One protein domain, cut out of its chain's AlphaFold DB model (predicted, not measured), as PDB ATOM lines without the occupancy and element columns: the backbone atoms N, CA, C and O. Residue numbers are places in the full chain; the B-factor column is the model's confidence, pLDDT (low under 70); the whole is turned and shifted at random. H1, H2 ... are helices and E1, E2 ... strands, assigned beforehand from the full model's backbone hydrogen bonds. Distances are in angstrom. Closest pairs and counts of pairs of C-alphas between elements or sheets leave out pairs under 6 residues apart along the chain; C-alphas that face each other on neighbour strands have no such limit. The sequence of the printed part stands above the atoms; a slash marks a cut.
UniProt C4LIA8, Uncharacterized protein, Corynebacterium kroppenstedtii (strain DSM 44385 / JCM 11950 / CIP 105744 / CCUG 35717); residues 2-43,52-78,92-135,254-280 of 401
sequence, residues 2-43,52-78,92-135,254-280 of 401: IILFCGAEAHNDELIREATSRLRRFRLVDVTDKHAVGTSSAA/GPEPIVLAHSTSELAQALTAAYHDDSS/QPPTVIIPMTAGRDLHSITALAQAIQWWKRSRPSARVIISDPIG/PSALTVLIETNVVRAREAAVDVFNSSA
ATOM      1  N   ILE A   2      -8.184  48.694 106.878       93.12
ATOM      2  CA  ILE A   2      -9.458  49.414 106.998       93.12
ATOM      3  C   ILE A   2      -9.329  50.806 106.369       93.12
ATOM      4  O   ILE A   2      -8.315  51.480 106.547       93.12
ATOM      5  N   ILE A   3     -10.363  51.257 105.663       94.88
ATOM      6  CA  ILE A   3     -10.468  52.628 105.155       94.88
ATOM      7  C   ILE A   3     -11.704  53.281 105.772       94.88
ATOM      8  O   ILE A   3     -12.806  52.751 105.664       94.88
ATOM      9  N   LEU A   4     -11.532  54.441 106.397       95.06
ATOM     10  CA  LEU A   4     -12.626  55.297 106.843       95.06
ATOM     11  C   LEU A   4     -12.883  56.340 105.751       95.06
ATOM     12  O   LEU A   4     -12.024  57.178 105.480       95.06
ATOM     13  N   PHE A   5     -14.041  56.260 105.100       94.75
ATOM     14  CA  PHE A   5     -14.419  57.164 104.017       94.75
ATOM     15  C   PHE A   5     -15.250  58.331 104.560       94.75
ATOM     16  O   PHE A   5     -16.411  58.149 104.926       94.75
ATOM     17  N   CYS A   6     -14.654  59.517 104.629       91.56
ATOM     18  CA  CYS A   6     -15.246  60.731 105.185       91.56
ATOM     19  C   CYS A   6     -16.066  61.476 104.122       91.56
ATOM     20  O   CYS A   6     -15.499  62.073 103.208       91.56
ATOM     21  N   GLY A   7     -17.397  61.409 104.239       81.81
ATOM     22  CA  GLY A   7     -18.346  62.107 103.359       81.81
ATOM     23  C   GLY A   7     -18.690  63.526 103.830       81.81
ATOM     24  O   GLY A   7     -18.015  64.095 104.689       81.81
ATOM     25  N   ALA A   8     -19.789  64.091 103.311       80.69
ATOM     26  CA  ALA A   8     -20.217  65.462 103.618       80.69
ATOM     27  C   ALA A   8     -20.446  65.688 105.124       80.69
ATOM     28  O   ALA A   8     -20.062  66.717 105.682       80.69
ATOM     29  N   GLU A   9     -21.008  64.686 105.800       85.75
ATOM     30  CA  GLU A   9     -21.328  64.744 107.227       85.75
ATOM     31  C   GLU A   9     -20.115  64.550 108.156       85.75
ATOM     32  O   GLU A   9     -20.298  64.644 109.366       85.75
ATOM     33  N   ALA A  10     -18.902  64.273 107.651       83.44
ATOM     34  CA  ALA A  10     -17.749  63.888 108.476       83.44
ATOM     35  C   ALA A  10     -16.469  64.681 108.203       83.44
ATOM     36  O   ALA A  10     -15.453  64.145 107.768       83.44
ATOM     37  N   HIS A  11     -16.502  65.957 108.578       83.69
ATOM     38  CA  HIS A  11     -15.350  66.861 108.544       83.69
ATOM     39  C   HIS A  11     -14.815  67.176 109.952       83.69
ATOM     40  O   HIS A  11     -14.494  68.321 110.270       83.69
ATOM     41  N   ASN A  12     -14.721  66.163 110.818       86.88
ATOM     42  CA  ASN A  12     -14.136  66.284 112.156       86.88
ATOM     43  C   ASN A  12     -12.959  65.324 112.336       86.88
ATOM     44  O   ASN A  12     -13.008  64.338 113.072       86.88
ATOM     45  N   ASP A  13     -11.873  65.650 111.648       87.12
ATOM     46  CA  ASP A  13     -10.607  64.928 111.702       87.12
ATOM     47  C   ASP A  13     -10.070  64.748 113.131       87.12
ATOM     48  O   ASP A  13      -9.468  63.723 113.434       87.12
ATOM     49  N   GLU A  14     -10.272  65.726 114.019       89.50
ATOM     50  CA  GLU A  14      -9.829  65.651 115.417       89.50
ATOM     51  C   GLU A  14     -10.581  64.545 116.170       89.50
ATOM     52  O   GLU A  14      -9.959  63.686 116.794       89.50
ATOM     53  N   LEU A  15     -11.909  64.513 116.044       89.62
ATOM     54  CA  LEU A  15     -12.758  63.472 116.622       89.62
ATOM     55  C   LEU A  15     -12.414  62.088 116.067       89.62
ATOM     56  O   LEU A  15     -12.324  61.129 116.832       89.62
ATOM     57  N   ILE A  16     -12.191  61.977 114.755       90.44
ATOM     58  CA  ILE A  16     -11.846  60.705 114.108       90.44
ATOM     59  C   ILE A  16     -10.453  60.238 114.545       90.44
ATOM     60  O   ILE A  16     -10.271  59.062 114.865       90.44
ATOM     61  N   ARG A  17      -9.466  61.140 114.623       90.38
ATOM     62  CA  ARG A  17      -8.121  60.826 115.136       90.38
ATOM     63  C   ARG A  17      -8.161  60.398 116.601       90.38
ATOM     64  O   ARG A  17      -7.495  59.436 116.964       90.38
ATOM     65  N   GLU A  18      -8.975  61.047 117.425       92.31
ATOM     66  CA  GLU A  18      -9.147  60.671 118.830       92.31
ATOM     67  C   GLU A  18      -9.898  59.340 118.994       92.31
ATOM     68  O   GLU A  18      -9.567  58.537 119.861       92.31
ATOM     69  N   ALA A  19     -10.894  59.057 118.154       91.31
ATOM     70  CA  ALA A  19     -11.581  57.768 118.165       91.31
ATOM     71  C   ALA A  19     -10.652  56.630 117.715       91.31
ATOM     72  O   ALA A  19     -10.657  55.550 118.310       91.31
ATOM     73  N   THR A  20      -9.837  56.874 116.685       91.06
ATOM     74  CA  THR A  20      -8.893  55.889 116.142       91.06
ATOM     75  C   THR A  20      -7.675  55.678 117.040       91.06
ATOM     76  O   THR A  20      -7.205  54.551 117.136       91.06
ATOM     77  N   SER A  21      -7.209  56.690 117.782       90.75
ATOM     78  CA  SER A  21      -6.109  56.542 118.757       90.75
ATOM     79  C   SER A  21      -6.445  55.577 119.904       90.75
ATOM     80  O   SER A  21      -5.552  54.982 120.511       90.75
ATOM     81  N   ARG A  22      -7.740  55.392 120.190       92.44
ATOM     82  CA  ARG A  22      -8.252  54.474 121.220       92.44
ATOM     83  C   ARG A  22      -8.322  53.023 120.746       92.44
ATOM     84  O   ARG A  22      -8.437  52.121 121.578       92.44
ATOM     85  N   LEU A  23      -8.230  52.789 119.439       88.94
ATOM     86  CA  LEU A  23      -8.254  51.460 118.848       88.94
ATOM     87  C   LEU A  23      -6.894  50.778 119.016       88.94
ATOM     88  O   LEU A  23      -5.949  51.044 118.284       88.94
ATOM     89  N   ARG A  24      -6.785  49.840 119.959       86.00
ATOM     90  CA  ARG A  24      -5.500  49.173 120.255       86.00
ATOM     91  C   ARG A  24      -5.007  48.237 119.150       86.00
ATOM     92  O   ARG A  24      -3.821  47.938 119.100       86.00
ATOM     93  N   ARG A  25      -5.921  47.743 118.313       83.81
ATOM     94  CA  ARG A  25      -5.630  46.799 117.222       83.81
ATOM     95  C   ARG A  25      -5.274  47.484 115.910       83.81
ATOM     96  O   ARG A  25      -4.873  46.802 114.974       83.81
ATOM     97  N   PHE A  26      -5.443  48.801 115.837       85.12
ATOM     98  CA  PHE A  26      -5.355  49.535 114.590       85.12
ATOM     99  C   PHE A  26      -4.392  50.710 114.702       85.12
ATOM    100  O   PHE A  26      -4.182  51.267 115.778       85.12
ATOM    101  N   ARG A  27      -3.798  51.094 113.577       88.31
ATOM    102  CA  ARG A  27      -2.898  52.241 113.490       88.31
ATOM    103  C   ARG A  27      -3.349  53.158 112.370       88.31
ATOM    104  O   ARG A  27      -3.469  52.720 111.234       88.31
ATOM    105  N   LEU A  28      -3.543  54.435 112.681       86.00
ATOM    106  CA  LEU A  28      -3.832  55.443 111.669       86.00
ATOM    107  C   LEU A  28      -2.613  55.678 110.769       86.00
ATOM    108  O   LEU A  28      -1.494  55.851 111.262       86.00
ATOM    109  N   VAL A  29      -2.847  55.713 109.463       86.94
ATOM    110  CA  VAL A  29      -1.840  55.883 108.419       86.94
ATOM    111  C   VAL A  29      -2.303  56.936 107.413       86.94
ATOM    112  O   VAL A  29      -3.483  57.018 107.075       86.94
ATOM    113  N   ASP A  30      -1.358  57.744 106.936       78.69
ATOM    114  CA  ASP A  30      -1.585  58.707 105.859       78.69
ATOM    115  C   ASP A  30      -1.633  57.988 104.501       78.69
ATOM    116  O   ASP A  30      -0.764  57.174 104.190       78.69
ATOM    117  N   VAL A  31      -2.622  58.315 103.663       75.19
ATOM    118  CA  VAL A  31      -2.795  57.711 102.329       75.19
ATOM    119  C   VAL A  31      -1.604  57.964 101.393       75.19
ATOM    120  O   VAL A  31      -1.403  57.249 100.404       75.19
ATOM    121  N   THR A  32      -0.814  58.999 101.678       66.81
ATOM    122  CA  THR A  32       0.391  59.357 100.926       66.81
ATOM    123  C   THR A  32       1.624  58.565 101.361       66.81
ATOM    124  O   THR A  32       2.554  58.405 100.564       66.81
ATOM    125  N   ASP A  33       1.615  57.989 102.565       68.44
ATOM    126  CA  ASP A  33       2.687  57.136 103.068       68.44
ATOM    127  C   ASP A  33       2.495  55.693 102.579       68.44
ATOM    128  O   ASP A  33       1.995  54.807 103.273       68.44
ATOM    129  N   LYS A  34       2.924  55.455 101.336       57.00
ATOM    130  CA  LYS A  34       2.840  54.142 100.675       57.00
ATOM    131  C   LYS A  34       3.491  53.016 101.485       57.00
ATOM    132  O   LYS A  34       3.039  51.879 101.390       57.00
ATOM    133  N   HIS A  35       4.527  53.315 102.272       55.44
ATOM    134  CA  HIS A  35       5.218  52.314 103.086       55.44
ATOM    135  C   HIS A  35       4.420  51.953 104.343       55.44
ATOM    136  O   HIS A  35       4.423  50.798 104.763       55.44
ATOM    137  N   ALA A  36       3.695  52.902 104.930       58.84
ATOM    138  CA  ALA A  36       2.855  52.642 106.095       58.84
ATOM    139  C   ALA A  36       1.519  51.958 105.743       58.84
ATOM    140  O   ALA A  36       0.962  51.264 106.590       58.84
ATOM    141  N   VAL A  37       1.012  52.119 104.512       57.16
ATOM    142  CA  VAL A  37      -0.231  51.461 104.055       57.16
ATOM    143  C   VAL A  37      -0.013  49.969 103.747       57.16
ATOM    144  O   VAL A  37      -0.928  49.175 103.955       57.16
ATOM    145  N   GLY A  38       1.191  49.584 103.299       51.91
ATOM    146  CA  GLY A  38       1.544  48.192 102.970       51.91
ATOM    147  C   GLY A  38       2.201  47.383 104.101       51.91
ATOM    148  O   GLY A  38       2.167  46.162 104.099       51.91
ATOM    149  N   THR A  39       2.792  47.998 105.128       45.28
ATOM    150  CA  THR A  39       3.626  47.225 106.071       45.28
ATOM    151  C   THR A  39       2.837  46.435 107.125       45.28
ATOM    152  O   THR A  39       2.574  46.912 108.223       45.28
ATOM    153  N   SER A  40       2.605  45.147 106.847       45.06
ATOM    154  CA  SER A  40       2.641  44.086 107.873       45.06
ATOM    155  C   SER A  40       4.032  43.433 107.994       45.06
ATOM    156  O   SER A  40       4.216  42.522 108.802       45.06
ATOM    157  N   SER A  41       5.030  43.870 107.218       39.12
ATOM    158  CA  SER A  41       6.376  43.282 107.217       39.12
ATOM    159  C   SER A  41       7.447  44.328 107.517       39.12
ATOM    160  O   SER A  41       8.030  44.937 106.625       39.12
ATOM    161  N   ALA A  42       7.701  44.557 108.805       34.47
ATOM    162  CA  ALA A  42       8.922  45.214 109.265       34.47
ATOM    163  C   ALA A  42       9.302  44.732 110.674       34.47
ATOM    164  O   ALA A  42       9.228  45.485 111.638       34.47
ATOM    165  N   ALA A  43       9.713  43.466 110.778       30.84
ATOM    166  CA  ALA A  43      10.690  42.994 111.765       30.84
ATOM    167  C   ALA A  43      11.184  41.595 111.357       30.84
ATOM    168  O   ALA A  43      10.649  40.573 111.778       30.84
ATOM    169  N   GLY A  52       1.344  43.077 114.460       66.69
ATOM    170  CA  GLY A  52       1.392  44.528 114.264       66.69
ATOM    171  C   GLY A  52      -0.021  45.119 114.167       66.69
ATOM    172  O   GLY A  52      -0.913  44.454 113.638       66.69
ATOM    173  N   PRO A  53      -0.265  46.353 114.650       79.81
ATOM    174  CA  PRO A  53      -1.575  46.980 114.524       79.81
ATOM    175  C   PRO A  53      -1.924  47.193 113.049       79.81
ATOM    176  O   PRO A  53      -1.129  47.729 112.279       79.81
ATOM    177  N   GLU A  54      -3.128  46.788 112.663       85.81
ATOM    178  CA  GLU A  54      -3.585  46.836 111.279       85.81
ATOM    179  C   GLU A  54      -3.827  48.295 110.822       85.81
ATOM    180  O   GLU A  54      -4.379  49.096 111.586       85.81
ATOM    181  N   PRO A  55      -3.444  48.678 109.587       89.81
ATOM    182  CA  PRO A  55      -3.580  50.058 109.132       89.81
ATOM    183  C   PRO A  55      -5.046  50.483 108.947       89.81
ATOM    184  O   PRO A  55      -5.839  49.792 108.296       89.81
ATOM    185  N   ILE A  56      -5.364  51.665 109.481       92.38
ATOM    186  CA  ILE A  56      -6.544  52.477 109.175       92.38
ATOM    187  C   ILE A  56      -6.098  53.667 108.331       92.38
ATOM    188  O   ILE A  56      -5.217  54.420 108.738       92.38
ATOM    189  N   VAL A  57      -6.762  53.883 107.202       93.12
ATOM    190  CA  VAL A  57      -6.546  55.042 106.330       93.12
ATOM    191  C   VAL A  57      -7.784  55.930 106.349       93.12
ATOM    192  O   VAL A  57      -8.901  55.420 106.284       93.12
ATOM    193  N   LEU A  58      -7.602  57.250 106.420       92.81
ATOM    194  CA  LEU A  58      -8.682  58.209 106.166       92.81
ATOM    195  C   LEU A  58      -8.683  58.572 104.685       92.81
ATOM    196  O   LEU A  58      -7.627  58.859 104.126       92.81
ATOM    197  N   ALA A  59      -9.859  58.557 104.067       93.06
ATOM    198  CA  ALA A  59     -10.055  59.032 102.708       93.06
ATOM    199  C   ALA A  59     -11.214  60.028 102.686       93.06
ATOM    200  O   ALA A  59     -12.339  59.678 103.037       93.06
ATOM    201  N   HIS A  60     -10.951  61.249 102.236       91.38
ATOM    202  CA  HIS A  60     -11.930  62.337 102.130       91.38
ATOM    203  C   HIS A  60     -12.457  62.506 100.703       91.38
ATOM    204  O   HIS A  60     -13.278  63.373 100.418       91.38
ATOM    205  N   SER A  61     -11.980  61.680  99.770       91.81
ATOM    206  CA  SER A  61     -12.460  61.653  98.394       91.81
ATOM    207  C   SER A  61     -12.389  60.255  97.791       91.81
ATOM    208  O   SER A  61     -11.618  59.394  98.218       91.81
ATOM    209  N   THR A  62     -13.166  60.025  96.734       93.19
ATOM    210  CA  THR A  62     -13.107  58.776  95.958       93.19
ATOM    211  C   THR A  62     -11.740  58.565  95.295       93.19
ATOM    212  O   THR A  62     -11.349  57.429  95.037       93.19
ATOM    213  N   SER A  63     -10.996  59.645  95.038       91.62
ATOM    214  CA  SER A  63      -9.627  59.594  94.511       91.62
ATOM    215  C   SER A  63      -8.638  59.081  95.557       91.62
ATOM    216  O   SER A  63      -7.854  58.177  95.265       91.62
ATOM    217  N   GLU A  64      -8.704  59.602  96.784       92.75
ATOM    218  CA  GLU A  64      -7.889  59.121  97.910       92.75
ATOM    219  C   GLU A  64      -8.225  57.676  98.267       92.75
ATOM    220  O   GLU A  64      -7.329  56.865  98.481       92.75
ATOM    221  N   LEU A  65      -9.509  57.315  98.232       93.56
ATOM    222  CA  LEU A  65      -9.953  55.934  98.374       93.56
ATOM    223  C   LEU A  65      -9.296  55.022  97.329       93.56
ATOM    224  O   LEU A  65      -8.735  53.982  97.673       93.56
ATOM    225  N   ALA A  66      -9.359  55.391  96.048       92.69
ATOM    226  CA  ALA A  66      -8.760  54.601  94.979       92.69
ATOM    227  C   ALA A  66      -7.236  54.489  95.142       92.69
ATOM    228  O   ALA A  66      -6.661  53.439  94.842       92.69
ATOM    229  N   GLN A  67      -6.579  55.539  95.640       91.00
ATOM    230  CA  GLN A  67      -5.158  55.522  95.976       91.00
ATOM    231  C   GLN A  67      -4.860  54.548  97.124       91.00
ATOM    232  O   GLN A  67      -3.973  53.708  96.969       91.00
ATOM    233  N   ALA A  68      -5.625  54.601  98.219       90.94
ATOM    234  CA  ALA A  68      -5.503  53.692  99.361       90.94
ATOM    235  C   ALA A  68      -5.678  52.227  98.940       90.94
ATOM    236  O   ALA A  68      -4.837  51.379  99.233       90.94
ATOM    237  N   LEU A  69      -6.736  51.941  98.176       91.12
ATOM    238  CA  LEU A  69      -7.017  50.606  97.650       91.12
ATOM    239  C   LEU A  69      -5.899  50.107  96.732       91.12
ATOM    240  O   LEU A  69      -5.504  48.946  96.792       91.12
ATOM    241  N   THR A  70      -5.364  50.985  95.882       89.50
ATOM    242  CA  THR A  70      -4.262  50.631  94.981       89.50
ATOM    243  C   THR A  70      -2.982  50.328  95.754       89.50
ATOM    244  O   THR A  70      -2.291  49.381  95.388       89.50
ATOM    245  N   ALA A  71      -2.679  51.097  96.803       84.44
ATOM    246  CA  ALA A  71      -1.519  50.870  97.659       84.44
ATOM    247  C   ALA A  71      -1.613  49.520  98.384       84.44
ATOM    248  O   ALA A  71      -0.660  48.751  98.333       84.44
ATOM    249  N   ALA A  72      -2.777  49.198  98.953       81.44
ATOM    250  CA  ALA A  72      -3.000  47.909  99.602       81.44
ATOM    251  C   ALA A  72      -2.893  46.726  98.633       81.44
ATOM    252  O   ALA A  72      -2.269  45.728  98.956       81.44
ATOM    253  N   TYR A  73      -3.437  46.858  97.420       80.06
ATOM    254  CA  TYR A  73      -3.407  45.779  96.430       80.06
ATOM    255  C   TYR A  73      -2.005  45.501  95.855       80.06
ATOM    256  O   TYR A  73      -1.711  44.374  95.471       80.06
ATOM    257  N   HIS A  74      -1.139  46.518  95.727       64.38
ATOM    258  CA  HIS A  74       0.195  46.322  95.139       64.38
ATOM    259  C   HIS A  74       1.146  45.564  96.065       64.38
ATOM    260  O   HIS A  74       1.948  44.783  95.556       64.38
ATOM    261  N   ASP A  75       1.033  45.754  97.381       56.66
ATOM    262  CA  ASP A  75       1.876  45.061  98.363       56.66
ATOM    263  C   ASP A  75       1.678  43.534  98.315       56.66
ATOM    264  O   ASP A  75       2.641  42.768  98.385       56.66
ATOM    265  N   ASP A  76       0.447  43.091  98.033       55.22
ATOM    266  CA  ASP A  76       0.114  41.674  97.861       55.22
ATOM    267  C   ASP A  76       0.726  41.062  96.588       55.22
ATOM    268  O   ASP A  76       1.034  39.872  96.552       55.22
ATOM    269  N   SER A  77       0.942  41.864  95.538       53.38
ATOM    270  CA  SER A  77       1.455  41.384  94.244       53.38
ATOM    271  C   SER A  77       2.984  41.337  94.136       53.38
ATOM    272  O   SER A  77       3.512  40.601  93.305       53.38
ATOM    273  N   SER A  78       3.713  42.104  94.955       49.84
ATOM    274  CA  SER A  78       5.184  42.192  94.898       49.84
ATOM    275  C   SER A  78       5.929  41.140  95.727       49.84
ATOM    276  O   SER A  78       7.146  41.034  95.602       49.84
ATOM    277  N   GLN A  92      -6.226  36.012 102.842       67.44
ATOM    278  CA  GLN A  92      -6.077  37.364 103.390       67.44
ATOM    279  C   GLN A  92      -7.438  38.011 103.684       67.44
ATOM    280  O   GLN A  92      -8.349  37.919 102.858       67.44
ATOM    281  N   PRO A  93      -7.599  38.703 104.828       77.06
ATOM    282  CA  PRO A  93      -8.851  39.375 105.146       77.06
ATOM    283  C   PRO A  93      -9.143  40.482 104.119       77.06
ATOM    284  O   PRO A  93      -8.227  41.201 103.714       77.06
ATOM    285  N   PRO A  94     -10.411  40.665 103.710       88.25
ATOM    286  CA  PRO A  94     -10.780  41.723 102.779       88.25
ATOM    287  C   PRO A  94     -10.454  43.104 103.350       88.25
ATOM    288  O   PRO A  94     -10.517  43.337 104.562       88.25
ATOM    289  N   THR A  95     -10.189  44.056 102.459       91.50
ATOM    290  CA  THR A  95     -10.171  45.468 102.845       91.50
ATOM    291  C   THR A  95     -11.590  45.902 103.200       91.50
ATOM    292  O   THR A  95     -12.498  45.789 102.374       91.50
ATOM    293  N   VAL A  96     -11.772  46.405 104.421       94.31
ATOM    294  CA  VAL A  96     -13.061  46.911 104.908       94.31
ATOM    295  C   VAL A  96     -13.097  48.422 104.736       94.31
ATOM    296  O   VAL A  96     -12.186  49.118 105.181       94.31
ATOM    297  N   ILE A  97     -14.150  48.935 104.115       96.00
ATOM    298  CA  ILE A  97     -14.386  50.366 103.962       96.00
ATOM    299  C   ILE A  97     -15.603  50.748 104.795       96.00
ATOM    300  O   ILE A  97     -16.679  50.193 104.595       96.00
ATOM    301  N   ILE A  98     -15.432  51.705 105.704       95.19
ATOM    302  CA  ILE A  98     -16.490  52.200 106.583       95.19
ATOM    303  C   ILE A  98     -16.899  53.598 106.120       95.19
ATOM    304  O   ILE A  98     -16.072  54.515 106.175       95.19
ATOM    305  N   PRO A  99     -18.157  53.802 105.693       95.00
ATOM    306  CA  PRO A  99     -18.681  55.137 105.449       95.00
ATOM    307  C   PRO A  99     -18.779  55.917 106.769       95.00
ATOM    308  O   PRO A  99     -19.588  55.609 107.649       95.00
ATOM    309  N   MET A 100     -17.962  56.956 106.915       93.12
ATOM    310  CA  MET A 100     -18.030  57.895 108.031       93.12
ATOM    311  C   MET A 100     -19.103  58.935 107.713       93.12
ATOM    312  O   MET A 100     -18.831  60.007 107.190       93.12
ATOM    313  N   THR A 101     -20.351  58.580 107.981       90.81
ATOM    314  CA  THR A 101     -21.535  59.441 107.861       90.81
ATOM    315  C   THR A 101     -22.457  59.137 109.033       90.81
ATOM    316  O   THR A 101     -22.496  58.008 109.528       90.81
ATOM    317  N   ALA A 102     -23.239  60.126 109.467       88.44
ATOM    318  CA  ALA A 102     -24.278  59.894 110.462       88.44
ATOM    319  C   ALA A 102     -25.389  58.961 109.945       88.44
ATOM    320  O   ALA A 102     -26.257  58.580 110.727       88.44
ATOM    321  N   GLY A 103     -25.357  58.585 108.662       86.00
ATOM    322  CA  GLY A 103     -26.263  57.662 107.991       86.00
ATOM    323  C   GLY A 103     -27.364  58.360 107.204       86.00
ATOM    324  O   GLY A 103     -28.410  57.749 107.017       86.00
ATOM    325  N   ARG A 104     -27.201  59.646 106.861       90.50
ATOM    326  CA  ARG A 104     -28.152  60.402 106.021       90.50
ATOM    327  C   ARG A 104     -27.594  60.634 104.621       90.50
ATOM    328  O   ARG A 104     -28.350  60.673 103.661       90.50
ATOM    329  N   ASP A 105     -26.275  60.762 104.492       88.88
ATOM    330  CA  ASP A 105     -25.599  61.035 103.224       88.88
ATOM    331  C   ASP A 105     -25.483  59.795 102.316       88.88
ATOM    332  O   ASP A 105     -24.409  59.217 102.111       88.88
ATOM    333  N   LEU A 106     -26.615  59.379 101.740       87.25
ATOM    334  CA  LEU A 106     -26.669  58.273 100.781       87.25
ATOM    335  C   LEU A 106     -25.926  58.598  99.475       87.25
ATOM    336  O   LEU A 106     -25.441  57.687  98.799       87.25
ATOM    337  N   HIS A 107     -25.798  59.880  99.117       88.69
ATOM    338  CA  HIS A 107     -25.026  60.302  97.949       88.69
ATOM    339  C   HIS A 107     -23.552  59.916  98.088       88.69
ATOM    340  O   HIS A 107     -23.005  59.295  97.173       88.69
ATOM    341  N   SER A 108     -22.923  60.198  99.233       87.88
ATOM    342  CA  SER A 108     -21.539  59.783  99.491       87.88
ATOM    343  C   SER A 108     -21.380  58.265  99.494       87.88
ATOM    344  O   SER A 108     -20.412  57.758  98.930       87.88
ATOM    345  N   ILE A 109     -22.340  57.523 100.059       89.69
ATOM    346  CA  ILE A 109     -22.329  56.048 100.043       89.69
ATOM    347  C   ILE A 109     -22.435  55.517  98.603       89.69
ATOM    348  O   ILE A 109     -21.715  54.596  98.213       89.69
ATOM    349  N   THR A 110     -23.286  56.125  97.777       90.88
ATOM    350  CA  THR A 110     -23.462  55.734  96.372       90.88
ATOM    351  C   THR A 110     -22.214  56.047  95.547       90.88
ATOM    352  O   THR A 110     -21.743  55.199  94.786       90.88
ATOM    353  N   ALA A 111     -21.638  57.239  95.718       90.88
ATOM    354  CA  ALA A 111     -20.396  57.637  95.061       90.88
ATOM    355  C   ALA A 111     -19.231  56.718  95.459       90.88
ATOM    356  O   ALA A 111     -18.447  56.299  94.605       90.88
ATOM    357  N   LEU A 112     -19.160  56.344  96.740       93.88
ATOM    358  CA  LEU A 112     -18.222  55.359  97.266       93.88
ATOM    359  C   LEU A 112     -18.370  54.006  96.555       93.88
ATOM    360  O   LEU A 112     -17.395  53.481  96.014       93.88
ATOM    361  N   ALA A 113     -19.587  53.458  96.506       93.62
ATOM    362  CA  ALA A 113     -19.858  52.175  95.861       93.62
ATOM    363  C   ALA A 113     -19.488  52.186  94.367       93.62
ATOM    364  O   ALA A 113     -18.822  51.266  93.881       93.62
ATOM    365  N   GLN A 114     -19.840  53.254  93.644       95.06
ATOM    366  CA  GLN A 114     -19.481  53.427  92.232       95.06
ATOM    367  C   GLN A 114     -17.964  53.497  92.025       95.06
ATOM    368  O   GLN A 114     -17.432  52.836  91.128       95.06
ATOM    369  N   ALA A 115     -17.251  54.247  92.867       94.44
ATOM    370  CA  ALA A 115     -15.798  54.362  92.792       94.44
ATOM    371  C   ALA A 115     -15.107  53.005  92.991       94.44
ATOM    372  O   ALA A 115     -14.210  52.647  92.224       94.44
ATOM    373  N   ILE A 116     -15.567  52.211  93.963       94.56
ATOM    374  CA  ILE A 116     -15.059  50.852  94.203       94.56
ATOM    375  C   ILE A 116     -15.350  49.953  93.006       94.56
ATOM    376  O   ILE A 116     -14.461  49.234  92.546       94.56
ATOM    377  N   GLN A 117     -16.566  50.011  92.456       92.81
ATOM    378  CA  GLN A 117     -16.942  49.217  91.289       92.81
ATOM    379  C   GLN A 117     -16.031  49.522  90.094       92.81
ATOM    380  O   GLN A 117     -15.545  48.604  89.434       92.81
ATOM    381  N   TRP A 118     -15.764  50.799  89.819       93.94
ATOM    382  CA  TRP A 118     -14.859  51.210  88.746       93.94
ATOM    383  C   TRP A 118     -13.426  50.758  89.002       93.94
ATOM    384  O   TRP A 118     -12.786  50.234  88.091       93.94
ATOM    385  N   TRP A 119     -12.945  50.897  90.237       93.81
ATOM    386  CA  TRP A 119     -11.607  50.467  90.630       93.81
ATOM    387  C   TRP A 119     -11.411  48.945  90.498       93.81
ATOM    388  O   TRP A 119     -10.359  48.504  90.016       93.81
ATOM    389  N   LYS A 120     -12.431  48.143  90.841       90.56
ATOM    390  CA  LYS A 120     -12.418  46.674  90.722       90.56
ATOM    391  C   LYS A 120     -12.401  46.170  89.280       90.56
ATOM    392  O   LYS A 120     -11.914  45.067  89.056       90.56
ATOM    393  N   ARG A 121     -12.852  46.944  88.280       91.38
ATOM    394  CA  ARG A 121     -12.837  46.496  86.865       91.38
ATOM    395  C   ARG A 121     -11.445  46.098  86.375       91.38
ATOM    396  O   ARG A 121     -11.324  45.202  85.550       91.38
ATOM    397  N   SER A 122     -10.403  46.754  86.881       88.50
ATOM    398  CA  SER A 122      -9.008  46.432  86.552       88.50
ATOM    399  C   SER A 122      -8.368  45.435  87.524       88.50
ATOM    400  O   SER A 122      -7.210  45.077  87.337       88.50
ATOM    401  N   ARG A 123      -9.081  45.033  88.584       89.69
ATOM    402  CA  ARG A 123      -8.592  44.212  89.707       89.69
ATOM    403  C   ARG A 123      -9.700  43.258  90.182       89.69
ATOM    404  O   ARG A 123     -10.192  43.402  91.303       89.69
ATOM    405  N   PRO A 124     -10.143  42.315  89.333       84.44
ATOM    406  CA  PRO A 124     -11.295  41.465  89.638       84.44
ATOM    407  C   PRO A 124     -11.092  40.616  90.903       84.44
ATOM    408  O   PRO A 124     -12.046  40.416  91.649       84.44
ATOM    409  N   SER A 125      -9.851  40.209  91.190       83.38
ATOM    410  CA  SER A 125      -9.488  39.420  92.374       83.38
ATOM    411  C   SER A 125      -9.420  40.228  93.677       83.38
ATOM    412  O   SER A 125      -9.201  39.655  94.739       83.38
ATOM    413  N   ALA A 126      -9.585  41.556  93.634       86.25
ATOM    414  CA  ALA A 126      -9.506  42.375  94.837       86.25
ATOM    415  C   ALA A 126     -10.697  42.123  95.777       86.25
ATOM    416  O   ALA A 126     -11.868  42.302  95.408       86.25
ATOM    417  N   ARG A 127     -10.386  41.773  97.027       88.38
ATOM    418  CA  ARG A 127     -11.358  41.531  98.098       88.38
ATOM    419  C   ARG A 127     -11.597  42.813  98.888       88.38
ATOM    420  O   ARG A 127     -10.801  43.199  99.742       88.38
ATOM    421  N   VAL A 128     -12.700  43.484  98.574       90.81
ATOM    422  CA  VAL A 128     -13.101  44.758  99.182       90.81
ATOM    423  C   VAL A 128     -14.562  44.666  99.591       90.81
ATOM    424  O   VAL A 128     -15.373  44.179  98.801       90.81
ATOM    425  N   ILE A 129     -14.883  45.136 100.795       92.94
ATOM    426  CA  ILE A 129     -16.245  45.191 101.338       92.94
ATOM    427  C   ILE A 129     -16.526  46.589 101.874       92.94
ATOM    428  O   ILE A 129     -15.663  47.212 102.488       92.94
ATOM    429  N   ILE A 130     -17.750  47.058 101.646       93.62
ATOM    430  CA  ILE A 130     -18.299  48.268 102.256       93.62
ATOM    431  C   ILE A 130     -19.136  47.810 103.449       93.62
ATOM    432  O   ILE A 130     -19.988  46.940 103.281       93.62
ATOM    433  N   SER A 131     -18.865  48.340 104.638       93.38
ATOM    434  CA  SER A 131     -19.693  48.091 105.818       93.38
ATOM    435  C   SER A 131     -20.911  49.012 105.842       93.38
ATOM    436  O   SER A 131     -20.989  49.984 105.089       93.38
ATOM    437  N   ASP A 132     -21.781  48.797 106.827       91.00
ATOM    438  CA  ASP A 132     -22.737  49.818 107.245       91.00
ATOM    439  C   ASP A 132     -22.038  51.158 107.540       91.00
ATOM    440  O   ASP A 132     -20.886  51.170 108.015       91.00
ATOM    441  N   PRO A 133     -22.724  52.292 107.304       92.06
ATOM    442  CA  PRO A 133     -22.261  53.590 107.773       92.06
ATOM    443  C   PRO A 133     -22.107  53.610 109.298       92.06
ATOM    444  O   PRO A 133     -22.746  52.847 110.026       92.06
ATOM    445  N   ILE A 134     -21.248  54.502 109.798       90.19
ATOM    446  CA  ILE A 134     -20.972  54.586 111.238       90.19
ATOM    447  C   ILE A 134     -22.223  54.969 112.046       90.19
ATOM    448  O   ILE A 134     -22.438  54.456 113.144       90.19
ATOM    449  N   GLY A 135     -23.073  55.836 111.492       88.44
ATOM    450  CA  GLY A 135     -24.394  56.150 112.020       88.44
ATOM    451  C   GLY A 135     -25.510  55.583 111.143       88.44
ATOM    452  O   GLY A 135     -25.359  55.434 109.936       88.44
ATOM    453  N   PRO A 254     -15.873  60.358 121.002       91.12
ATOM    454  CA  PRO A 254     -14.799  59.507 120.501       91.12
ATOM    455  C   PRO A 254     -14.957  58.044 120.937       91.12
ATOM    456  O   PRO A 254     -14.757  57.147 120.133       91.12
ATOM    457  N   SER A 255     -15.401  57.790 122.178       90.00
ATOM    458  CA  SER A 255     -15.670  56.429 122.668       90.00
ATOM    459  C   SER A 255     -16.779  55.724 121.886       90.00
ATOM    460  O   SER A 255     -16.661  54.537 121.601       90.00
ATOM    461  N   ALA A 256     -17.860  56.441 121.557       89.56
ATOM    462  CA  ALA A 256     -18.958  55.876 120.777       89.56
ATOM    463  C   ALA A 256     -18.479  55.496 119.371       89.56
ATOM    464  O   ALA A 256     -18.757  54.393 118.909       89.56
ATOM    465  N   LEU A 257     -17.688  56.365 118.734       91.06
ATOM    466  CA  LEU A 257     -17.095  56.081 117.428       91.06
ATOM    467  C   LEU A 257     -16.119  54.909 117.470       91.06
ATOM    468  O   LEU A 257     -16.176  54.069 116.581       91.06
ATOM    469  N   THR A 258     -15.277  54.793 118.501       91.62
ATOM    470  CA  THR A 258     -14.395  53.628 118.680       91.62
ATOM    471  C   THR A 258     -15.201  52.326 118.665       91.62
ATOM    472  O   THR A 258     -14.886  51.424 117.892       91.62
ATOM    473  N   VAL A 259     -16.279  52.244 119.456       90.50
ATOM    474  CA  VAL A 259     -17.134  51.043 119.528       90.50
ATOM    475  C   VAL A 259     -17.813  50.754 118.189       90.50
ATOM    476  O   VAL A 259     -17.858  49.600 117.763       90.50
ATOM    477  N   LEU A 260     -18.335  51.783 117.518       91.12
ATOM    478  CA  LEU A 260     -19.007  51.629 116.225       91.12
ATOM    479  C   LEU A 260     -18.030  51.182 115.129       91.12
ATOM    480  O   LEU A 260     -18.358  50.276 114.368       91.12
ATOM    481  N   ILE A 261     -16.812  51.734 115.093       92.25
ATOM    482  CA  ILE A 261     -15.765  51.317 114.150       92.25
ATOM    483  C   ILE A 261     -15.421  49.843 114.385       92.25
ATOM    484  O   ILE A 261     -15.467  49.057 113.444       92.25
ATOM    485  N   GLU A 262     -15.125  49.436 115.625       90.44
ATOM    486  CA  GLU A 262     -14.797  48.033 115.928       90.44
ATOM    487  C   GLU A 262     -15.939  47.085 115.556       90.44
ATOM    488  O   GLU A 262     -15.705  46.045 114.939       90.44
ATOM    489  N   THR A 263     -17.175  47.463 115.888       90.69
ATOM    490  CA  THR A 263     -18.365  46.658 115.596       90.69
ATOM    491  C   THR A 263     -18.562  46.489 114.092       90.69
ATOM    492  O   THR A 263     -18.768  45.366 113.630       90.69
ATOM    493  N   ASN A 264     -18.449  47.571 113.316       91.19
ATOM    494  CA  ASN A 264     -18.625  47.524 111.865       91.19
ATOM    495  C   ASN A 264     -17.516  46.712 111.190       91.19
ATOM    496  O   ASN A 264     -17.801  45.956 110.266       91.19
ATOM    497  N   VAL A 265     -16.271  46.792 111.675       90.88
ATOM    498  CA  VAL A 265     -15.164  45.966 111.162       90.88
ATOM    499  C   VAL A 265     -15.427  44.483 111.392       90.88
ATOM    500  O   VAL A 265     -15.250  43.689 110.468       90.88
ATOM    501  N   VAL A 266     -15.837  44.099 112.605       90.19
ATOM    502  CA  VAL A 266     -16.123  42.695 112.936       90.19
ATOM    503  C   VAL A 266     -17.266  42.172 112.072       90.19
ATOM    504  O   VAL A 266     -17.079  41.182 111.372       90.19
ATOM    505  N   ARG A 267     -18.395  42.889 112.026       90.19
ATOM    506  CA  ARG A 267     -19.562  42.499 111.219       90.19
ATOM    507  C   ARG A 267     -19.237  42.383 109.735       90.19
ATOM    508  O   ARG A 267     -19.597  41.395 109.105       90.19
ATOM    509  N   ALA A 268     -18.522  43.365 109.181       90.50
ATOM    510  CA  ALA A 268     -18.141  43.347 107.773       90.50
ATOM    511  C   ALA A 268     -17.237  42.154 107.441       90.50
ATOM    512  O   ALA A 268     -17.367  41.571 106.368       90.50
ATOM    513  N   ARG A 269     -16.334  41.768 108.350       88.25
ATOM    514  CA  ARG A 269     -15.465  40.595 108.170       88.25
ATOM    515  C   ARG A 269     -16.212  39.285 108.300       88.25
ATOM    516  O   ARG A 269     -15.970  38.401 107.494       88.25
ATOM    517  N   GLU A 270     -17.090  39.155 109.286       88.19
ATOM    518  CA  GLU A 270     -17.910  37.953 109.457       88.19
ATOM    519  C   GLU A 270     -18.761  37.714 108.209       88.19
ATOM    520  O   GLU A 270     -18.674  36.653 107.599       88.19
ATOM    521  N   ALA A 271     -19.458  38.745 107.734       85.25
ATOM    522  CA  ALA A 271     -20.257  38.643 106.522       85.25
ATOM    523  C   ALA A 271     -19.410  38.405 105.255       85.25
ATOM    524  O   ALA A 271     -19.865  37.779 104.299       85.25
ATOM    525  N   ALA A 272     -18.148  38.849 105.245       85.44
ATOM    526  CA  ALA A 272     -17.217  38.547 104.164       85.44
ATOM    527  C   ALA A 272     -16.917  37.060 104.010       85.44
ATOM    528  O   ALA A 272     -16.691  36.594 102.893       85.44
ATOM    529  N   VAL A 273     -16.815  36.348 105.134       82.19
ATOM    530  CA  VAL A 273     -16.467  34.927 105.152       82.19
ATOM    531  C   VAL A 273     -17.541  34.151 104.404       82.19
ATOM    532  O   VAL A 273     -17.211  33.414 103.478       82.19
ATOM    533  N   ASP A 274     -18.810  34.403 104.718       78.94
ATOM    534  CA  ASP A 274     -19.949  33.752 104.063       78.94
ATOM    535  C   ASP A 274     -19.961  34.033 102.560       78.94
ATOM    536  O   ASP A 274     -20.069  33.130 101.731       78.94
ATOM    537  N   VAL A 275     -19.767  35.297 102.203       80.44
ATOM    538  CA  VAL A 275     -19.774  35.792 100.830       80.44
ATOM    539  C   VAL A 275     -18.667  35.182  99.970       80.44
ATOM    540  O   VAL A 275     -18.924  34.690  98.870       80.44
ATOM    541  N   PHE A 276     -17.417  35.249 100.436       78.06
ATOM    542  CA  PHE A 276     -16.274  34.839  99.625       78.06
ATOM    543  C   PHE A 276     -16.122  33.318  99.597       78.06
ATOM    544  O   PHE A 276     -15.733  32.781  98.561       78.06
ATOM    545  N   ASN A 277     -16.497  32.617 100.672       74.44
ATOM    546  CA  ASN A 277     -16.481  31.155 100.688       74.44
ATOM    547  C   ASN A 277     -17.592  30.568  99.804       74.44
ATOM    548  O   ASN A 277     -17.332  29.631  99.055       74.44
ATOM    549  N   SER A 278     -18.789  31.170  99.798       66.38
ATOM    550  CA  SER A 278     -19.887  30.732  98.919       66.38
ATOM    551  C   SER A 278     -19.554  30.899  97.430       66.38
ATOM    552  O   SER A 278     -19.993  30.110  96.596       66.38
ATOM    553  N   SER A 279     -18.761  31.915  97.066       59.06
ATOM    554  CA  SER A 279     -18.325  32.114  95.677       59.06
ATOM    555  C   SER A 279     -17.315  31.054  95.226       59.06
ATOM    556  O   SER A 279     -17.400  30.580  94.096       59.06
ATOM    557  N   ALA A 280     -16.385  30.658  96.102       58.09
ATOM    558  CA  ALA A 280     -15.363  29.660  95.786       58.09
ATOM    559  C   ALA A 280     -15.956  28.254  95.571       58.09
ATOM    560  O   ALA A 280     -15.499  27.510  94.701       58.09
TER     561      ALA A 280
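Overview. This is residues 2 to 43, 52 to 78, 92 to 135 and 254 to 280 of the 401 residues of an uncharacterized protein of Corynebacterium kroppenstedtii (strain DSM 44385 / JCM 11950 / CIP 105744 / CCUG 35717) (UniProt C4LIA8). A strongly twisted sheet of five parallel strands makes the middle layer, with helices over both of its faces: H1 and the long H5 cover one face, H3 and H4 the other. The short H2 packs on the E2 edge, on the same face as H3, and H5 crosses its own face slantwise. The printed part has 140 residues with five named helices and five named strands, in the order E1 H1 E2 H2 E3 H3 E4 H4 E5 H5; the strands stand in the order E2 E3 E1 E4 E5, and the class is mixed, helices and strands. The whole is compact and rounded, with a radius of gyration of the C-alphas of 14.3 A and spans of 38 by 36 by 28 A.

Arrangement. The sheet runs E2, residues 26 to 29, E3, residues 54 to 59, E1, residues 2 to 6, E4, residues 95 to 100, and E5, residues 128 to 130; E2 and E5 are its edge strands. E1 and E4 are parallel at 25 degrees, with N 3 and O 96 within hydrogen-bond range at 2.9 A. E3 and E1 are parallel at 20 degrees, with N 4 and O 57 at 2.8 A. E2 and E3 stand at 44 degrees, with N 29 and O 56 at 2.8 A, and E4 and E5 at 23 degrees, with N 97 and O 129 at 2.8 A. H5, residues 254 to 280, is on the sheet at a height of 8.4 A, over E1 and E4; its line and that of E1 stand at 57 degrees on the local plane, only just slantwise to the strands. H1, residues 13 to 21, lies on the same face over E3, along the strands, at a height of 8.7 A. With its residues 254 to 258 alone H5 touches H1, only just about perpendicular at 70.2 degrees; the closest C-alphas, of Ala 19 and Pro 254, are 4.3 A apart. H3, residues 62 to 78, lies on the opposite face over E1 and, only just, E4, along the strands at a height of 9.9 A. H4, residues 106 to 120, is over E4, along the strands at a height of 9.1 A. Residues 62 to 66 of H3 alone touch H4, the same way at a shallow tilt of 32 degrees, only just short of steep; the closest C-alphas, of Thr 62 and Ala 115, are 6.1 A apart. H2, residues 34 to 38, is on the same face as H3, only just over E2, and touches residues 68 to 75 of H3 alone, closest at the C-alphas of Gly 38 and Asp 75, 5.6 A. E4, H4 and E5 form a strand-helix-strand unit, two parallel neighbour strands with a helix between along the chain; E1, H1 and E2 form a split one, with E3 between its strands, and both crossovers are right-handed. H3 and H5 are apart, as are H4 and H5. Every O i to N i+4 pair is within hydrogen-bond range in H1 and H4, against 10 of 13 in H3, 22 of 23 in H5 and 0 of 1 in H2, where 0 of 2 O i to N i+3 pairs are.

Along the chain. E1 begins at C-alpha 2, (-9.458, 49.414, 106.998). E3 measures 16.3 A from first to last C-alpha and E4 15.6 A. H3 measures 24.7 A, H4 20.9 A, and H5 38.8 A, ending at C-alpha 280, (-15.363, 29.660, 95.786).

Size, cuts and confidence. The C-alphas farthest apart, of Ala 43 and Arg 104, are 43.0 A apart. Residues 44 to 51, 79 to 91 and 136 to 253 are not printed, with C-alpha gaps of 9.7 A, 14.9 A and 13.2 A across the cuts. Of the links that are printed whole, none is long. The mean pLDDT of the printed part is 83.8, and residues 32 to 43, 52, 74 to 78, 92 and 278 to 280 are under 70.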